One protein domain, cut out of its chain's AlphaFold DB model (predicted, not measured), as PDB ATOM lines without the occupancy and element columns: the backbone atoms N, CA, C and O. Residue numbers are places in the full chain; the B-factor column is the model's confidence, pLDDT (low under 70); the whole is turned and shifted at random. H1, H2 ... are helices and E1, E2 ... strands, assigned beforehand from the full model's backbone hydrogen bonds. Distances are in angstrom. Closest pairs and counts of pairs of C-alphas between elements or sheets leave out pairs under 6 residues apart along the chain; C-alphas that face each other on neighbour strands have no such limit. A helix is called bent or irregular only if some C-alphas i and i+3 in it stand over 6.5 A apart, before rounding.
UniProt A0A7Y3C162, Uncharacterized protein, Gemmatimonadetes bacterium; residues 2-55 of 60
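This is residues 2 to 55 of the 60 residues of an uncharacterized protein of Gemmatimonadetes bacterium (UniProt A0A7Y3C162). A two-stranded antiparallel hairpin, E1 and E2, has a long loop, residues 15 to 31, at one end and the two helices toward the other. H2 packs on the hairpin, mostly along E2, with its residues 43 to 52, while the short helix H1 leads straight into E1. The printed part has 54 residues, with two named helices and two named strands in the order H1, E1, E2, H2; the class is mixed, helices and strands. The whole is loose, with a radius of gyration of the C-alphas of 12.6 A, and elongated, spanning 35 by 22 by 18 A.

E1, residues 9 to 14, and E2, residues 32 to 36, form an antiparallel hairpin, their directions 174 degrees apart. N 10 and O 35 are within hydrogen-bond range at 2.8 A, as are N 33 and O 13 at 2.8 A. The closest C-alphas of E2 and H2, residues 41 to 54, are those of Val 36 and Ala 48, 6.4 A apart. E1 and H2 are apart. H1, residues 2 to 8, is close to H2 but not clearly touching: their closest C-alphas, those of Ile 5 and Met 47, are 7.3 A apart. They run opposite ways at a steep tilt of 36 degrees, only just steep. H1 is irregular, with C-alphas 4 and 7 7.7 A apart. In H2 every O i to N i+4 pair is within hydrogen-bond range; in H1 1 of 3 is, beside 1 of 4 O i to N i+3 pairs.

E1 measures 12.6 A from first to last C-alpha, E2 13.7 A, H2 19.9 A and H1 9.5 A. H1 begins at C-alpha 2 (-52.848, -20.949, 181.657), and H2 ends at C-alpha 54 (-61.633, -26.413, 182.680).

The two C-alphas farthest apart, those of Pro 20 and Asp 40, are 36.3 A apart. The link from E1 to E2 is long, at 17 residues; those from H1 to E1 and from E2 to H2 are tight. The printed part has no cut, its mean pLDDT is 91.1, and no printed residue is under 70.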
ATOM      1  N   MET A   2     -53.627 -21.915 182.468       82.69
ATOM      2  CA  MET A   2     -52.848 -20.949 181.657       82.69
ATOM      3  C   MET A   2     -51.323 -21.071 181.811       82.69
ATOM      4  O   MET A   2     -50.601 -20.869 180.842       82.69
ATOM      5  N   SER A   3     -50.833 -21.470 182.986       86.12
ATOM      6  CA  SER A   3     -49.411 -21.756 183.224       86.12
ATOM      7  C   SER A   3     -48.861 -22.919 182.388       86.12
ATOM      8  O   SER A   3     -47.661 -22.977 182.154       86.12
ATOM      9  N   GLU A   4     -49.716 -23.844 181.949       85.12
ATOM     10  CA  GLU A   4     -49.318 -25.048 181.208       85.12
ATOM     11  C   GLU A   4     -49.497 -24.875 179.698       85.12
ATOM     12  O   GLU A   4     -48.642 -25.285 178.921       85.12
ATOM     13  N   ILE A   5     -50.606 -24.262 179.272       88.81
ATOM     14  CA  ILE A   5     -50.953 -24.145 177.847       88.81
ATOM     15  C   ILE A   5     -50.664 -22.764 177.259       88.81
ATOM     16  O   ILE A   5     -50.809 -22.584 176.055       88.81
ATOM     17  N   GLY A   6     -50.263 -21.785 178.076       87.69
ATOM     18  CA  GLY A   6     -50.156 -20.379 177.673       87.69
ATOM     19  C   GLY A   6     -49.280 -20.151 176.440       87.69
ATOM     20  O   GLY A   6     -49.662 -19.392 175.559       87.69
ATOM     21  N   GLN A   7     -48.167 -20.878 176.308       93.38
ATOM     22  CA  GLN A   7     -47.288 -20.795 175.129       93.38
ATOM     23  C   GLN A   7     -47.950 -21.267 173.818       93.38
ATOM     24  O   GLN A   7     -47.501 -20.924 172.723       93.38
ATOM     25  N   HIS A   8     -49.010 -22.070 173.927       94.56
ATOM     26  CA  HIS A   8     -49.775 -22.616 172.810       94.56
ATOM     27  C   HIS A   8     -51.035 -21.799 172.505       94.56
ATOM     28  O   HIS A   8     -51.690 -22.068 171.496       94.56
ATOM     29  N   VAL A   9     -51.376 -20.800 173.329       94.19
ATOM     30  CA  VAL A   9     -52.510 -19.899 173.091       94.19
ATOM     31  C   VAL A   9     -52.108 -18.846 172.064       94.19
ATOM     32  O   VAL A   9     -51.169 -18.080 172.258       94.19
ATOM     33  N   VAL A  10     -52.831 -18.814 170.949       95.38
ATOM     34  CA  VAL A  10     -52.625 -17.851 169.857       95.38
ATOM     35  C   VAL A  10     -53.495 -16.621 170.049       95.38
ATOM     36  O   VAL A  10     -53.069 -15.507 169.762       95.38
ATOM     37  N   ALA A  11     -54.721 -16.836 170.516       92.94
ATOM     38  CA  ALA A  11     -55.679 -15.780 170.767       92.94
ATOM     39  C   ALA A  11     -56.486 -16.101 172.020       92.94
ATOM     40  O   ALA A  11     -56.927 -17.237 172.219       92.94
ATOM     41  N   LEU A  12     -56.680 -15.071 172.833       91.44
ATOM     42  CA  LEU A  12     -57.543 -15.080 174.000       91.44
ATOM     43  C   LEU A  12     -58.460 -13.861 173.888       91.44
ATOM     44  O   LEU A  12     -58.096 -12.766 174.309       91.44
ATOM     45  N   ASP A  13     -59.617 -14.047 173.261       90.81
ATOM     46  CA  ASP A  13     -60.638 -13.009 173.122       90.81
ATOM     47  C   ASP A  13     -61.780 -13.326 174.085       90.81
ATOM     48  O   ASP A  13     -62.730 -14.019 173.732       90.81
ATOM     49  N   LEU A  14     -61.643 -12.888 175.334       89.94
ATOM     50  CA  LEU A  14     -62.636 -13.087 176.388       89.94
ATOM     51  C   LEU A  14     -63.138 -11.734 176.888       89.94
ATOM     52  O   LEU A  14     -62.393 -10.752 176.920       89.94
ATOM     53  N   ASN A  15     -64.389 -11.692 177.341       89.12
ATOM     54  CA  ASN A  15     -64.884 -10.530 178.069       89.12
ATOM     55  C   ASN A  15     -64.049 -10.257 179.335       89.12
ATOM     56  O   ASN A  15     -63.610 -11.203 179.998       89.12
ATOM     57  N   PRO A  16     -63.879  -8.980 179.727       89.00
ATOM     58  CA  PRO A  16     -63.304  -8.649 181.023       89.00
ATOM     59  C   PRO A  16     -64.105  -9.286 182.162       89.00
ATOM     60  O   PRO A  16     -65.337  -9.338 182.107       89.00
ATOM     61  N   ILE A  17     -63.404  -9.725 183.208       89.81
ATOM     62  CA  ILE A  17     -64.003 -10.351 184.395       89.81
ATOM     63  C   ILE A  17     -65.103  -9.451 184.968       89.81
ATOM     64  O   ILE A  17     -64.890  -8.256 185.170       89.81
ATOM     65  N   GLY A  18     -66.276 -10.031 185.231       88.44
ATOM     66  CA  GLY A  18     -67.427  -9.315 185.790       88.44
ATOM     67  C   GLY A  18     -68.206  -8.465 184.781       88.44
ATOM     68  O   GLY A  18     -69.159  -7.792 185.165       88.44
ATOM     69  N   SER A  19     -67.847  -8.491 183.494       90.00
ATOM     70  CA  SER A  19     -68.682  -7.877 182.457       90.00
ATOM     71  C   SER A  19     -69.992  -8.657 182.294       90.00
ATOM     72  O   SER A  19     -69.984  -9.884 182.444       90.00
ATOM     73  N   PRO A  20     -71.105  -7.991 181.930       88.69
ATOM     74  CA  PRO A  20     -72.348  -8.680 181.607       88.69
ATOM     75  C   PRO A  20     -72.143  -9.709 180.493       88.69
ATOM     76  O   PRO A  20     -71.413  -9.449 179.527       88.69
ATOM     77  N   ARG A  21     -72.828 -10.856 180.595       87.81
ATOM     78  CA  ARG A  21     -72.817 -11.858 179.519       87.81
ATOM     79  C   ARG A  21     -73.306 -11.263 178.203       87.81
ATOM     80  O   ARG A  21     -74.287 -10.513 178.169       87.81
ATOM     81  N   ARG A  22     -72.648 -11.629 177.103       86.50
ATOM     82  CA  ARG A  22     -73.076 -11.202 175.763       86.50
ATOM     83  C   ARG A  22     -74.369 -11.919 175.374       86.50
ATOM     84  O   ARG A  22     -74.551 -13.106 175.635       86.50
ATOM     85  N   ASP A  23     -75.257 -11.196 174.696       86.94
ATOM     86  CA  ASP A  23     -76.462 -11.783 174.107       86.94
ATOM     87  C   ASP A  23     -76.061 -12.722 172.963       86.94
ATOM     88  O   ASP A  23     -75.663 -12.269 171.889       86.94
ATOM     89  N   TRP A  24     -76.184 -14.030 173.197       81.69
ATOM     90  CA  TRP A  24     -75.811 -15.086 172.253       81.69
ATOM     91  C   TRP A  24     -76.510 -14.973 170.892       81.69
ATOM     92  O   TRP A  24     -76.022 -15.512 169.907       81.69
ATOM     93  N   ARG A  25     -77.631 -14.249 170.798       88.88
ATOM     94  CA  ARG A  25     -78.338 -14.017 169.526       88.88
ATOM     95  C   ARG A  25     -77.647 -12.972 168.653       88.88
ATOM     96  O   ARG A  25     -77.955 -12.863 167.471       88.88
ATOM     97  N   LYS A  26     -76.756 -12.173 169.244       89.31
ATOM     98  CA  LYS A  26     -76.067 -11.049 168.598       89.31
ATOM     99  C   LYS A  26     -74.588 -11.319 168.344       89.31
ATOM    100  O   LYS A  26     -73.948 -10.519 167.670       89.31
ATOM    101  N   VAL A  27     -74.034 -12.410 168.881       83.12
ATOM    102  CA  VAL A  27     -72.606 -12.738 168.777       83.12
ATOM    103  C   VAL A  27     -72.394 -14.209 168.437       83.12
ATOM    104  O   VAL A  27     -73.106 -15.077 168.928       83.12
ATOM    105  N   LEU A  28     -71.380 -14.495 167.621       81.94
ATOM    106  CA  LEU A  28     -71.081 -15.855 167.158       81.94
ATOM    107  C   LEU A  28     -70.454 -16.743 168.249       81.94
ATOM    108  O   LEU A  28     -70.657 -17.951 168.250       81.94
ATOM    109  N   VAL A  29     -69.689 -16.146 169.165       82.75
ATOM    110  CA  VAL A  29     -68.838 -16.866 170.134       82.75
ATOM    111  C   VAL A  29     -69.284 -16.686 171.590       82.75
ATOM    112  O   VAL A  29     -68.565 -17.046 172.513       82.75
ATOM    113  N   GLY A  30     -70.470 -16.119 171.827       85.88
ATOM    114  CA  GLY A  30     -70.939 -15.835 173.186       85.88
ATOM    115  C   GLY A  30     -69.973 -14.914 173.939       85.88
ATOM    116  O   GLY A  30     -69.633 -13.839 173.443       85.88
ATOM    117  N   ASP A  31     -69.529 -15.347 175.120       86.25
ATOM    118  CA  ASP A  31     -68.665 -14.581 176.030       86.25
ATOM    119  C   ASP A  31     -67.184 -14.524 175.609       86.25
ATOM    120  O   ASP A  31     -66.406 -13.779 176.215       86.25
ATOM    121  N   GLY A  32     -66.796 -15.254 174.559       89.00
ATOM    122  CA  GLY A  32     -65.457 -15.175 173.991       89.00
ATOM    123  C   GLY A  32     -64.983 -16.443 173.285       89.00
ATOM    124  O   GLY A  32     -65.705 -17.427 173.158       89.00
ATOM    125  N   MET A  33     -63.739 -16.413 172.824       91.88
ATOM    126  CA  MET A  33     -63.082 -17.493 172.103       91.88
ATOM    127  C   MET A  33     -61.617 -17.624 172.533       91.88
ATOM    128  O   MET A  33     -60.905 -16.637 172.719       91.88
ATOM    129  N   VAL A  34     -61.151 -18.869 172.627       92.75
ATOM    130  CA  VAL A  34     -59.738 -19.204 172.833       92.75
ATOM    131  C   VAL A  34     -59.256 -20.024 171.646       92.75
ATOM    132  O   VAL A  34     -59.902 -20.998 171.266       92.75
ATOM    133  N   ILE A  35     -58.116 -19.647 171.072       94.88
ATOM    134  CA  ILE A  35     -57.478 -20.386 169.978       94.88
ATOM    135  C   ILE A  35     -56.154 -20.949 170.480       94.88
ATOM    136  O   ILE A  35     -55.285 -20.199 170.928       94.88
ATOM    137  N   VAL A  36     -55.989 -22.266 170.358       96.31
ATOM    138  CA  VAL A  36     -54.746 -22.981 170.669       96.31
ATOM    139  C   VAL A  36     -54.111 -23.540 169.400       96.31
ATOM    140  O   VAL A  36     -54.806 -23.814 168.421       96.31
ATOM    141  N   ARG A  37     -52.789 -23.720 169.408       96.31
ATOM    142  CA  ARG A  37     -52.046 -24.337 168.301       96.31
ATOM    143  C   ARG A  37     -50.998 -25.330 168.788       96.31
ATOM    144  O   ARG A  37     -50.287 -25.069 169.760       96.31
ATOM    145  N   HIS A  38     -50.829 -26.411 168.038       96.88
ATOM    146  CA  HIS A  38     -49.691 -27.312 168.159       96.88
ATOM    147  C   HIS A  38     -49.397 -27.983 166.803       96.88
ATOM    148  O   HIS A  38     -50.328 -28.187 166.025       96.88
ATOM    149  N   PRO A  39     -48.128 -28.309 166.478       96.75
ATOM    150  CA  PRO A  39     -47.798 -29.017 165.238       96.75
ATOM    151  C   PRO A  39     -48.432 -30.411 165.149       96.75
ATOM    152  O   PRO A  39     -48.802 -30.854 164.067       96.75
ATOM    153  N   ASP A  40     -48.565 -31.088 166.291       97.94
ATOM    154  CA  ASP A  40     -49.323 -32.334 166.405       97.94
ATOM    155  C   ASP A  40     -50.820 -32.055 166.638       97.94
ATOM    156  O   ASP A  40     -51.200 -31.332 167.569       97.94
ATOM    157  N   LEU A  41     -51.662 -32.639 165.779       97.19
ATOM    158  CA  LEU A  41     -53.108 -32.414 165.768       97.19
ATOM    159  C   LEU A  41     -53.779 -32.973 167.025       97.19
ATOM    160  O   LEU A  41     -54.617 -32.286 167.607       97.19
ATOM    161  N   GLN A  42     -53.403 -34.178 167.461       97.81
ATOM    162  CA  GLN A  42     -54.027 -34.801 168.629       97.81
ATOM    163  C   GLN A  42     -53.760 -33.969 169.885       97.81
ATOM    164  O   GLN A  42     -54.691 -33.625 170.610       97.81
ATOM    165  N   THR A  43     -52.520 -33.516 170.062       96.44
ATOM    166  CA  THR A  43     -52.144 -32.600 171.145       96.44
ATOM    167  C   THR A  43     -52.946 -31.294 171.084       96.44
ATOM    168  O   THR A  43     -53.375 -30.783 172.119       96.44
ATOM    169  N   THR A  44     -53.196 -30.746 169.886       97.12
ATOM    170  CA  THR A  44     -54.045 -29.547 169.723       97.12
ATOM    171  C   THR A  44     -55.476 -29.803 170.199       97.12
ATOM    172  O   THR A  44     -56.031 -28.979 170.929       97.12
ATOM    173  N   ILE A  45     -56.064 -30.937 169.809       97.31
ATOM    174  CA  ILE A  45     -57.428 -31.331 170.190       97.31
ATOM    175  C   ILE A  45     -57.526 -31.528 171.704       97.31
ATOM    176  O   ILE A  45     -58.435 -30.983 172.330       97.31
ATOM    177  N   ASP A  46     -56.569 -32.231 172.307       96.50
ATOM    178  CA  ASP A  46     -56.557 -32.491 173.747       96.50
ATOM    179  C   ASP A  46     -56.432 -31.184 174.542       96.50
ATOM    180  O   ASP A  46     -57.161 -30.961 175.513       96.50
ATOM    181  N   MET A  47     -55.569 -30.261 174.102       95.62
ATOM    182  CA  MET A  47     -55.471 -28.927 174.703       95.62
ATOM    183  C   MET A  47     -56.769 -28.128 174.565       95.62
ATOM    184  O   MET A  47     -57.212 -27.522 175.542       95.62
ATOM    185  N   ALA A  48     -57.396 -28.134 173.385       95.19
ATOM    186  CA  ALA A  48     -58.669 -27.451 173.165       95.19
ATOM    187  C   ALA A  48     -59.775 -28.029 174.062       95.19
ATOM    188  O   ALA A  48     -60.520 -27.274 174.688       95.19
ATOM    189  N   GLY A  49     -59.830 -29.356 174.207       95.00
ATOM    190  CA  GLY A  49     -60.755 -30.040 175.110       95.00
ATOM    191  C   GLY A  49     -60.532 -29.672 176.578       95.00
ATOM    192  O   GLY A  49     -61.493 -29.433 177.313       95.00
ATOM    193  N   ARG A  50     -59.273 -29.540 177.013       94.56
ATOM    194  CA  ARG A  50     -58.945 -29.055 178.365       94.56
ATOM    195  C   ARG A  50     -59.415 -27.623 178.587       94.56
ATOM    196  O   ARG A  50     -59.989 -27.344 179.632       94.56
ATOM    197  N   VAL A  51     -59.218 -26.727 177.618       92.69
ATOM    198  CA  VAL A  51     -59.737 -25.353 177.707       92.69
ATOM    199  C   VAL A  51     -61.256 -25.361 177.821       92.69
ATOM    200  O   VAL A  51     -61.788 -24.756 178.743       92.69
ATOM    201  N   ALA A  52     -61.947 -26.089 176.945       90.50
ATOM    202  CA  ALA A  52     -63.406 -26.137 176.937       90.50
ATOM    203  C   ALA A  52     -64.008 -26.722 178.228       90.50
ATOM    204  O   ALA A  52     -65.108 -26.340 178.612       90.50
ATOM    205  N   SER A  53     -63.303 -27.643 178.893       92.56
ATOM    206  CA  SER A  53     -63.789 -28.317 180.108       92.56
ATOM    207  C   SER A  53     -63.357 -27.663 181.421       92.56
ATOM    208  O   SER A  53     -64.031 -27.861 182.428       92.56
ATOM    209  N   GLN A  54     -62.242 -26.924 181.441       91.88
ATOM    210  CA  GLN A  54     -61.633 -26.413 182.680       91.88
ATOM    211  C   GLN A  54     -61.588 -24.883 182.768       91.88
ATOM    212  O   GLN A  54     -61.248 -24.354 183.825       91.88
ATOM    213  N   LEU A  55     -61.862 -24.154 181.681       87.94
ATOM    214  CA  LEU A  55     -61.890 -22.694 181.715       87.94
ATOM    215  C   LEU A  55     -63.209 -22.202 182.319       87.94
ATOM    216  O   LEU A  55     -64.277 -22.392 181.742       87.94
TER     217      LEU A  55